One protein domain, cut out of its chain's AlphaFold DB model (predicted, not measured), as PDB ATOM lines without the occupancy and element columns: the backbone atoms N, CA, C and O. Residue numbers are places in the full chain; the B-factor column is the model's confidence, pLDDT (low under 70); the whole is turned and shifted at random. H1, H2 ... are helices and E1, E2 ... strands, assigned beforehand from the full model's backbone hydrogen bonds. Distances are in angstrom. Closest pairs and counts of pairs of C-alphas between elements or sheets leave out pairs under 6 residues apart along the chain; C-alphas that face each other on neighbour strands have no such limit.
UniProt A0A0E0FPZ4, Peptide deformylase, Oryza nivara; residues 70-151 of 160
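AT A GLANCE: This is residues 70 to 151 of the 160 residues of the protein "Peptide deformylase" of Oryza nivara (UniProt A0A0E0FPZ4). With little regular structure, the domain is a small antiparallel sheet, E1 - E2 - E3, with helix H1 crossing one face, two layers; unnamed residues 70 to 99 run round the outside. You see 82 residues, in the order H1 E1 H2 E2 E3; the class is mixed, the named elements holding only 31 residues. The whole is compact, radius of gyration of the C-alphas 12.1 A, spanning 32 by 30 by 21 A.

HOW THE PARTS SIT: Look first at E2, residues 132 to 135. Its antiparallel neighbour E1, residues 120 to 122, has N 121 2.9 A from O 134. E3, residues 147 to 150, forms a hairpin with E2, N 135 and O 147 being 2.9 A apart. H1, residues 100 to 115, is on the sheet, height 9.3 A; its closest C-alphas to E1 are Met 113 and Leu 121, 5.9 A. Every O i to N i+4 pair in H1 is within hydrogen-bond range. H2, residues 123 to 126, too short for such pairs, only grazes the sheet.

IN THESE COORDINATES: Find C-alpha 100 at (174.620, 125.419, 233.709); H1 runs 22.5 A from there. E3 ends at C-alpha 150, (165.037, 116.185, 239.087).

THE WHOLE: The printed part has no cut; the link E2 to E3 is long. No printed residue is under pLDDT 70.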
ATOM      1  N   ALA A  70     181.439 114.483 236.967       89.81
ATOM      2  CA  ALA A  70     181.761 113.477 235.956       89.81
ATOM      3  C   ALA A  70     180.531 112.687 235.485       89.81
ATOM      4  O   ALA A  70     180.435 112.338 234.314       89.81
ATOM      5  N   ASP A  71     179.569 112.445 236.378       92.50
ATOM      6  CA  ASP A  71     178.344 111.701 236.066       92.50
ATOM      7  C   ASP A  71     177.354 112.520 235.218       92.50
ATOM      8  O   ASP A  71     176.434 111.954 234.634       92.50
ATOM      9  N   LEU A  72     177.532 113.846 235.161       92.44
ATOM     10  CA  LEU A  72     176.742 114.780 234.355       92.44
ATOM     11  C   LEU A  72     177.453 115.179 233.049       92.44
ATOM     12  O   LEU A  72     177.004 116.103 232.375       92.44
ATOM     13  N   GLN A  73     178.566 114.535 232.693       92.00
ATOM     14  CA  GLN A  73     179.246 114.791 231.422       92.00
ATOM     15  C   GLN A  73     178.483 114.140 230.268       92.00
ATOM     16  O   GLN A  73     178.075 112.982 230.347       92.00
ATOM     17  N   PHE A  74     178.321 114.881 229.177       94.88
ATOM     18  CA  PHE A  74     177.711 114.400 227.944       94.88
ATOM     19  C   PHE A  74     178.364 115.080 226.738       94.88
ATOM     20  O   PHE A  74     178.935 116.163 226.851       94.88
ATOM     21  N   GLU A  75     178.266 114.442 225.575       93.69
ATOM     22  CA  GLU A  75     178.754 114.987 224.309       93.69
ATOM     23  C   GLU A  75     177.571 115.228 223.359       93.69
ATOM     24  O   GLU A  75     176.880 114.273 222.986       93.69
ATOM     25  N   PRO A  76     177.315 116.482 222.948       93.06
ATOM     26  CA  PRO A  76     176.324 116.776 221.919       93.06
ATOM     27  C   PRO A  76     176.764 116.281 220.525       93.06
ATOM     28  O   PRO A  76     177.946 116.363 220.182       93.06
ATOM     29  N   PRO A  77     175.831 115.846 219.657       93.38
ATOM     30  CA  PRO A  77     174.409 115.677 219.936       93.38
ATOM     31  C   PRO A  77     174.131 114.373 220.699       93.38
ATOM     32  O   PRO A  77     174.679 113.317 220.364       93.38
ATOM     33  N   LEU A  78     173.201 114.432 221.656       97.00
ATOM     34  CA  LEU A  78     172.724 113.249 222.375       97.00
ATOM     35  C   LEU A  78     172.082 112.225 221.420       97.00
ATOM     36  O   LEU A  78     171.476 112.569 220.399       97.00
ATOM     37  N   LYS A  79     172.195 110.936 221.759       96.44
ATOM     38  CA  LYS A  79     171.629 109.823 220.981       96.44
ATOM     39  C   LYS A  79     170.804 108.910 221.871       96.44
ATOM     40  O   LYS A  79     171.226 108.577 222.972       96.44
ATOM     41  N   VAL A  80     169.669 108.447 221.349       97.31
ATOM     42  CA  VAL A  80     168.823 107.484 222.059       97.31
ATOM     43  C   VAL A  80     169.483 106.106 222.060       97.31
ATOM     44  O   VAL A  80     169.662 105.476 221.013       97.31
ATOM     45  N   VAL A  81     169.815 105.631 223.253       97.56
ATOM     46  CA  VAL A  81     170.310 104.288 223.526       97.56
ATOM     47  C   VAL A  81     169.176 103.278 223.358       97.56
ATOM     48  O   VAL A  81     168.048 103.488 223.809       97.56
ATOM     49  N   LYS A  82     169.473 102.150 222.705       97.75
ATOM     50  CA  LYS A  82     168.502 101.084 222.428       97.75
ATOM     51  C   LYS A  82     168.751  99.875 223.325       97.75
ATOM     52  O   LYS A  82     169.886  99.543 223.651       97.75
ATOM     53  N   TYR A  83     167.679  99.171 223.679       96.81
ATOM     54  CA  TYR A  83     167.783  97.846 224.296       96.81
ATOM     55  C   TYR A  83     168.624  96.911 223.398       96.81
ATOM     56  O   TYR A  83     168.442  96.959 222.178       96.81
ATOM     57  N   PRO A  84     169.510  96.055 223.948       97.56
ATOM     58  CA  PRO A  84     169.679  95.663 225.355       97.56
ATOM     59  C   PRO A  84     170.831  96.348 226.109       97.56
ATOM     60  O   PRO A  84     171.420  95.722 226.989       97.56
ATOM     61  N   ASP A  85     171.175  97.596 225.781       98.12
ATOM     62  CA  ASP A  85     172.316  98.273 226.409       98.12
ATOM     63  C   ASP A  85     172.242  98.256 227.958       98.12
ATOM     64  O   ASP A  85     171.202  98.623 228.528       98.12
ATOM     65  N   PRO A  86     173.309  97.817 228.661       97.44
ATOM     66  CA  PRO A  86     173.327  97.726 230.120       97.44
ATOM     67  C   PRO A  86     173.141  99.075 230.822       97.44
ATOM     68  O   PRO A  86     172.696  99.090 231.972       97.44
ATOM     69  N   ILE A  87     173.406 100.202 230.153       96.62
ATOM     70  CA  ILE A  87     173.221 101.542 230.719       96.62
ATOM     71  C   ILE A  87     171.765 101.798 231.132       96.62
ATOM     72  O   ILE A  87     171.500 102.464 232.131       96.62
ATOM     73  N   LEU A  88     170.817 101.164 230.430       97.75
ATOM     74  CA  LEU A  88     169.382 101.228 230.711       97.75
ATOM     75  C   LEU A  88     168.981 100.425 231.963       97.75
ATOM     76  O   LEU A  88     167.830 100.486 232.399       97.75
ATOM     77  N   ARG A  89     169.901  99.624 232.516       97.44
ATOM     78  CA  ARG A  89     169.718  98.808 233.728       97.44
ATOM     79  C   ARG A  89     170.597  99.254 234.895       97.44
ATOM     80  O   ARG A  89     170.381  98.773 236.006       97.44
ATOM     81  N   ALA A  90     171.568 100.134 234.661       96.12
ATOM     82  CA  ALA A  90     172.434 100.667 235.702       96.12
ATOM     83  C   ALA A  90     171.655 101.552 236.697       96.12
ATOM     84  O   ALA A  90     170.608 102.119 236.376       96.12
ATOM     85  N   ARG A  91     172.156 101.646 237.937       95.75
ATOM     86  CA  ARG A  91     171.574 102.498 238.988       95.75
ATOM     87  C   ARG A  91     171.806 103.970 238.639       95.75
ATOM     88  O   ARG A  91     172.915 104.346 238.275       95.75
ATOM     89  N   ASN A  92     170.777 104.798 238.813       97.19
ATOM     90  CA  ASN A  92     170.850 106.235 238.548       97.19
ATOM     91  C   ASN A  92     171.136 107.019 239.833       97.19
ATOM     92  O   ASN A  92     170.393 106.897 240.816       97.19
ATOM     93  N   LYS A  93     172.180 107.848 239.801       97.25
ATOM     94  CA  LYS A  93     172.608 108.689 240.926       97.25
ATOM     95  C   LYS A  93     171.691 109.897 241.127       97.25
ATOM     96  O   LYS A  93     171.087 110.393 240.172       97.25
ATOM     97  N   ARG A  94     171.583 110.386 242.365       97.62
ATOM     98  CA  ARG A  94     170.789 111.584 242.696       97.62
ATOM     99  C   ARG A  94     171.550 112.851 242.341       97.62
ATOM    100  O   ARG A  94     172.720 112.973 242.661       97.62
ATOM    101  N   ILE A  95     170.890 113.833 241.752       97.25
ATOM    102  CA  ILE A  95     171.508 115.120 241.417       97.25
ATOM    103  C   ILE A  95     171.477 116.031 242.649       97.25
ATOM    104  O   ILE A  95     170.418 116.241 243.231       97.25
ATOM    105  N   ASN A  96     172.616 116.586 243.060       96.38
ATOM    106  CA  ASN A  96     172.699 117.578 244.147       96.38
ATOM    107  C   ASN A  96     173.150 118.969 243.674       96.38
ATOM    108  O   ASN A  96     173.024 119.935 244.422       96.38
ATOM    109  N   THR A  97     173.668 119.064 242.451       95.00
ATOM    110  CA  THR A  97     174.234 120.285 241.878       95.00
ATOM    111  C   THR A  97     173.349 120.736 240.723       95.00
ATOM    112  O   THR A  97     173.045 119.948 239.833       95.00
ATOM    113  N   PHE A  98     172.917 121.995 240.768       96.62
ATOM    114  CA  PHE A  98     172.029 122.612 239.782       96.62
ATOM    115  C   PHE A  98     172.777 123.757 239.104       96.62
ATOM    116  O   PHE A  98     172.682 124.909 239.522       96.62
ATOM    117  N   ASP A  99     173.580 123.406 238.107       95.44
ATOM    118  CA  ASP A  99     174.460 124.314 237.380       95.44
ATOM    119  C   ASP A  99     174.062 124.437 235.898       95.44
ATOM    120  O   ASP A  99     173.091 123.838 235.423       95.44
ATOM    121  N   ASP A 100     174.830 125.229 235.147       96.56
ATOM    122  CA  ASP A 100     174.620 125.419 233.709       96.56
ATOM    123  C   ASP A 100     174.820 124.126 232.905       96.56
ATOM    124  O   ASP A 100     174.256 123.979 231.817       96.56
ATOM    125  N   ASN A 101     175.589 123.167 233.430       96.00
ATOM    126  CA  ASN A 101     175.782 121.874 232.784       96.00
ATOM    127  C   ASN A 101     174.497 121.036 232.847       96.00
ATOM    128  O   ASN A 101     174.067 120.494 231.830       96.00
ATOM    129  N   LEU A 102     173.821 121.001 234.003       97.00
ATOM    130  CA  LEU A 102     172.504 120.370 234.136       97.00
ATOM    131  C   LEU A 102     171.457 121.020 233.220       97.00
ATOM    132  O   LEU A 102     170.646 120.321 232.604       97.00
ATOM    133  N   ARG A 103     171.481 122.354 233.109       97.50
ATOM    134  CA  ARG A 103     170.615 123.087 232.179       97.50
ATOM    135  C   ARG A 103     170.882 122.677 230.730       97.50
ATOM    136  O   ARG A 103     169.951 122.304 230.028       97.50
ATOM    137  N   SER A 104     172.147 122.664 230.319       97.75
ATOM    138  CA  SER A 104     172.547 122.292 228.956       97.75
ATOM    139  C   SER A 104     172.164 120.846 228.617       97.75
ATOM    140  O   SER A 104     171.692 120.574 227.516       97.75
ATOM    141  N   LEU A 105     172.303 119.922 229.575       98.12
ATOM    142  CA  LEU A 105     171.849 118.536 229.424       98.12
ATOM    143  C   LEU A 105     170.336 118.468 229.188       98.12
ATOM    144  O   LEU A 105     169.870 117.731 228.325       98.12
ATOM    145  N   THR A 106     169.575 119.240 229.960       98.19
ATOM    146  CA  THR A 106     168.112 119.291 229.872       98.19
ATOM    147  C   THR A 106     167.655 119.823 228.510       98.19
ATOM    148  O   THR A 106     166.775 119.225 227.891       98.19
ATOM    149  N   ASP A 107     168.293 120.884 228.008       98.00
ATOM    150  CA  ASP A 107     167.991 121.469 226.697       98.00
ATOM    151  C   ASP A 107     168.268 120.463 225.558       98.00
ATOM    152  O   ASP A 107     167.417 120.240 224.693       98.00
ATOM    153  N   GLU A 108     169.411 119.769 225.593       98.31
ATOM    154  CA  GLU A 108     169.734 118.708 224.625       98.31
ATOM    155  C   GLU A 108     168.763 117.517 224.714       98.31
ATOM    156  O   GLU A 108     168.403 116.918 223.695       98.31
ATOM    157  N   MET A 109     168.305 117.166 225.922       98.56
ATOM    158  CA  MET A 109     167.301 116.118 226.116       98.56
ATOM    159  C   MET A 109     165.959 116.492 225.476       98.56
ATOM    160  O   MET A 109     165.358 115.642 224.814       98.56
ATOM    161  N   PHE A 110     165.500 117.741 225.606       98.56
ATOM    162  CA  PHE A 110     164.301 118.213 224.903       98.56
ATOM    163  C   PHE A 110     164.491 118.193 223.386       98.56
ATOM    164  O   PHE A 110     163.628 117.696 222.663       98.56
ATOM    165  N   ASP A 111     165.636 118.656 222.888       97.75
ATOM    166  CA  ASP A 111     165.915 118.645 221.454       97.75
ATOM    167  C   ASP A 111     165.896 117.224 220.868       97.75
ATOM    168  O   ASP A 111     165.353 117.017 219.780       97.75
ATOM    169  N   VAL A 112     166.441 116.224 221.570       97.75
ATOM    170  CA  VAL A 112     166.330 114.815 221.151       97.75
ATOM    171  C   VAL A 112     164.900 114.300 221.262       97.75
ATOM    172  O   VAL A 112     164.436 113.625 220.342       97.75
ATOM    173  N   MET A 113     164.188 114.625 222.343       98.06
ATOM    174  CA  MET A 113     162.790 114.237 222.528       98.06
ATOM    175  C   MET A 113     161.946 114.684 221.327       98.06
ATOM    176  O   MET A 113     161.313 113.844 220.689       98.06
ATOM    177  N   TYR A 114     162.041 115.957 220.935       97.94
ATOM    178  CA  TYR A 114     161.322 116.496 219.779       97.94
ATOM    179  C   TYR A 114     161.795 115.920 218.443       97.94
ATOM    180  O   TYR A 114     160.971 115.615 217.589       97.94
ATOM    181  N   LYS A 115     163.103 115.697 218.251       96.81
ATOM    182  CA  LYS A 115     163.633 115.048 217.031       96.81
ATOM    183  C   LYS A 115     163.134 113.615 216.835       96.81
ATOM    184  O   LYS A 115     163.262 113.078 215.738       96.81
ATOM    185  N   THR A 116     162.645 112.979 217.896       95.62
ATOM    186  CA  THR A 116     162.143 111.600 217.878       95.62
ATOM    187  C   THR A 116     160.625 111.509 218.029       95.62
ATOM    188  O   THR A 116     160.121 110.416 218.277       95.62
ATOM    189  N   ASP A 117     159.912 112.634 217.884       96.19
ATOM    190  CA  ASP A 117     158.458 112.738 218.075       96.19
ATOM    191  C   ASP A 117     158.000 112.169 219.439       96.19
ATOM    192  O   ASP A 117     156.972 111.499 219.565       96.19
ATOM    193  N   GLY A 118     158.820 112.379 220.476       95.56
ATOM    194  CA  GLY A 118     158.610 111.864 221.826       95.56
ATOM    195  C   GLY A 118     157.826 112.818 222.733       95.56
ATOM    196  O   GLY A 118     157.880 114.034 222.592       95.56
ATOM    197  N   ILE A 119     157.140 112.250 223.729       98.06
ATOM    198  CA  ILE A 119     156.434 113.005 224.787       98.06
ATOM    199  C   ILE A 119     157.318 113.189 226.030       98.06
ATOM    200  O   ILE A 119     157.153 114.151 226.773       98.06
ATOM    201  N   GLY A 120     158.254 112.271 226.274       98.06
ATOM    202  CA  GLY A 120     159.162 112.327 227.414       98.06
ATOM    203  C   GLY A 120     160.431 111.521 227.183       98.06
ATOM    204  O   GLY A 120     160.428 110.539 226.438       98.06
ATOM    205  N   LEU A 121     161.511 111.942 227.837       98.50
ATOM    206  CA  LEU A 121     162.841 111.356 227.723       98.50
ATOM    207  C   LEU A 121     163.529 111.341 229.093       98.50
ATOM    208  O   LEU A 121     163.478 112.308 229.853       98.50
ATOM    209  N   SER A 122     164.185 110.231 229.418       98.50
ATOM    210  CA  SER A 122     164.955 110.071 230.657       98.50
ATOM    211  C   SER A 122     166.457 110.088 230.380       98.50
ATOM    212  O   SER A 122     166.899 109.595 229.344       98.50
ATOM    213  N   ALA A 123     167.253 110.613 231.312       98.31
ATOM    214  CA  ALA A 123     168.705 110.726 231.145       98.31
ATOM    215  C   ALA A 123     169.415 109.387 230.801       98.31
ATOM    216  O   ALA A 123     170.278 109.379 229.920       98.31
ATOM    217  N   PRO A 124     169.018 108.216 231.347       98.19
ATOM    218  CA  PRO A 124     169.621 106.938 230.954       98.19
ATOM    219  C   PRO A 124     169.409 106.579 229.478       98.19
ATOM    220  O   PRO A 124     170.254 105.914 228.882       98.19
ATOM    221  N   GLN A 125     168.315 107.039 228.855       98.25
ATOM    222  CA  GLN A 125     168.063 106.818 227.425       98.25
ATOM    223  C   GLN A 125     169.021 107.604 226.531       98.25
ATOM    224  O   GLN A 125     169.119 107.281 225.355       98.25
ATOM    225  N   VAL A 126     169.731 108.595 227.066       97.94
ATOM    226  CA  VAL A 126     170.790 109.339 226.368       97.94
ATOM    227  C   VAL A 126     172.182 109.039 226.932       97.94
ATOM    228  O   VAL A 126     173.146 109.719 226.604       97.94
ATOM    229  N   GLY A 127     172.291 107.990 227.753       97.06
ATOM    230  CA  GLY A 127     173.554 107.490 228.283       97.06
ATOM    231  C   GLY A 127     174.069 108.196 229.538       97.06
ATOM    232  O   GLY A 127     175.244 108.059 229.861       97.06
ATOM    233  N   VAL A 128     173.212 108.920 230.261       97.69
ATOM    234  CA  VAL A 128     173.581 109.618 231.501       97.69
ATOM    235  C   VAL A 128     172.816 109.006 232.684       97.69
ATOM    236  O   VAL A 128     171.602 109.168 232.813       97.69
ATOM    237  N   ASN A 129     173.505 108.277 233.571       97.88
ATOM    238  CA  ASN A 129     172.881 107.560 234.699       97.88
ATOM    239  C   ASN A 129     172.627 108.451 235.924       97.88
ATOM    240  O   ASN A 129     173.181 108.250 237.009       97.88
ATOM    241  N   VAL A 130     171.717 109.408 235.764       97.88
ATOM    242  CA  VAL A 130     171.255 110.308 236.828       97.88
ATOM    243  C   VAL A 130     169.729 110.356 236.896       97.88
ATOM    244  O   VAL A 130     169.029 109.988 235.951       97.88
ATOM    245  N   GLN A 131     169.185 110.777 238.037       98.19
ATOM    246  CA  GLN A 131     167.741 110.915 238.246       98.19
ATOM    247  C   GLN A 131     167.208 112.219 237.636       98.19
ATOM    248  O   GLN A 131     166.902 113.178 238.345       98.19
ATOM    249  N   LEU A 132     167.094 112.230 236.310       98.56
ATOM    250  CA  LEU A 132     166.581 113.345 235.519       98.56
ATOM    251  C   LEU A 132     165.637 112.828 234.431       98.56
ATOM    252  O   LEU A 132     165.938 111.853 233.735       98.56
ATOM    253  N   MET A 133     164.505 113.506 234.266       98.56
ATOM    254  CA  MET A 133     163.623 113.312 233.121       98.56
ATOM    255  C   MET A 133     163.018 114.632 232.660       98.56
ATOM    256  O   MET A 133     162.752 115.523 233.468       98.56
ATOM    257  N   VAL A 134     162.767 114.707 231.360       98.69
ATOM    258  CA  VAL A 134     162.050 115.799 230.709       98.69
ATOM    259  C   VAL A 134     160.799 115.243 230.052       98.69
ATOM    260  O   VAL A 134     160.801 114.103 229.579       98.69
ATOM    261  N   PHE A 135     159.723 116.015 230.026       98.31
ATOM    262  CA  PHE A 135     158.549 115.674 229.237       98.31
ATOM    263  C   PHE A 135     157.747 116.917 228.869       98.31
ATOM    264  O   PHE A 135     157.761 117.919 229.580       98.31
ATOM    265  N   ASN A 136     157.027 116.829 227.758       98.38
ATOM    266  CA  ASN A 136     156.040 117.808 227.342       98.38
ATOM    267  C   ASN A 136     154.792 117.049 226.864       98.38
ATOM    268  O   ASN A 136     154.878 116.337 225.861       98.38
ATOM    269  N   PRO A 137     153.631 117.197 227.531       97.06
ATOM    270  CA  PRO A 137     152.404 116.492 227.159       97.06
ATOM    271  C   PRO A 137     151.949 116.700 225.707       97.06
ATOM    272  O   PRO A 137     151.307 115.811 225.154       97.06
ATOM    273  N   ALA A 138     152.264 117.847 225.098       97.50
ATOM    274  CA  ALA A 138     151.930 118.129 223.704       97.50
ATOM    275  C   ALA A 138     152.880 117.435 222.711       97.50
ATOM    276  O   ALA A 138     152.495 117.199 221.571       97.50
ATOM    277  N   GLY A 139     154.113 117.110 223.119       96.00
ATOM    278  CA  GLY A 139     155.123 116.484 222.253       96.00
ATOM    279  C   GLY A 139     155.648 117.377 221.120       96.00
ATOM    280  O   GLY A 139     156.416 116.910 220.285       96.00
ATOM    281  N   VAL A 140     155.273 118.661 221.089       95.94
ATOM    282  CA  VAL A 140     155.659 119.624 220.046       95.94
ATOM    283  C   VAL A 140     156.385 120.810 220.676       95.94
ATOM    284  O   VAL A 140     155.951 121.357 221.690       95.94
ATOM    285  N   LYS A 141     157.514 121.214 220.083       95.38
ATOM    286  CA  LYS A 141     158.318 122.341 220.576       95.38
ATOM    287  C   LYS A 141     157.524 123.643 220.464       95.38
ATOM    288  O   LYS A 141     157.056 123.989 219.384       95.38
ATOM    289  N   GLY A 142     157.414 124.378 221.570       95.81
ATOM    290  CA  GLY A 142     156.645 125.625 221.645       95.81
ATOM    291  C   GLY A 142     155.141 125.450 221.887       95.81
ATOM    292  O   GLY A 142     154.442 126.451 222.021       95.81
ATOM    293  N   GLU A 143     154.645 124.215 221.991       96.56
ATOM    294  CA  GLU A 143     153.275 123.913 222.415       96.56
ATOM    295  C   GLU A 143     153.285 123.155 223.746       96.56
ATOM    296  O   GLU A 143     154.222 122.420 224.044       96.56
ATOM    297  N   GLY A 144     152.230 123.300 224.548       95.38
ATOM    298  CA  GLY A 144     152.158 122.661 225.863       95.38
ATOM    299  C   GLY A 144     153.125 123.268 226.882       95.38
ATOM    300  O   GLY A 144     153.472 124.445 226.809       95.38
ATOM    301  N   GLU A 145     153.521 122.462 227.864       97.56
ATOM    302  CA  GLU A 145     154.414 122.860 228.952       97.56
ATOM    303  C   GLU A 145     155.610 121.906 228.987       97.56
ATOM    304  O   GLU A 145     155.440 120.687 229.047       97.56
ATOM    305  N   GLU A 146     156.819 122.462 228.932       98.31
ATOM    306  CA  GLU A 146     158.065 121.725 229.125       98.31
ATOM    307  C   GLU A 146     158.318 121.544 230.624       98.31
ATOM    308  O   GLU A 146     158.526 122.509 231.360       98.31
ATOM    309  N   ILE A 147     158.295 120.295 231.082       98.50
ATOM    310  CA  ILE A 147     158.427 119.948 232.495       98.50
ATOM    311  C   ILE A 147     159.708 119.147 232.697       98.50
ATOM    312  O   ILE A 147     159.962 118.146 232.022       98.50
ATOM    313  N   VAL A 148     160.501 119.573 233.678       98.62
ATOM    314  CA  VAL A 148     161.763 118.942 234.070       98.62
ATOM    315  C   VAL A 148     161.623 118.431 235.493       98.62
ATOM    316  O   VAL A 148     161.284 119.185 236.403       98.62
ATOM    317  N   LEU A 149     161.891 117.144 235.700       98.56
ATOM    318  CA  LEU A 149     161.838 116.519 237.014       98.56
ATOM    319  C   LEU A 149     163.227 116.014 237.402       98.56
ATOM    320  O   LEU A 149     163.785 115.121 236.759       98.56
ATOM    321  N   VAL A 150     163.753 116.567 238.491       98.38
ATOM    322  CA  VAL A 150     165.037 116.185 239.087       98.38
ATOM    323  C   VAL A 150     164.777 115.447 240.394       98.38
ATOM    324  O   VAL A 150     164.030 115.931 241.241       98.38
ATOM    325  N   ASN A 151     165.392 114.274 240.562       97.81
ATOM    326  CA  ASN A 151     165.179 113.372 241.701       97.81
ATOM    327  C   ASN A 151     163.689 113.106 242.033       97.81
ATOM    328  O   ASN A 151     163.300 113.229 243.201       97.81
TER     329      ASN A 151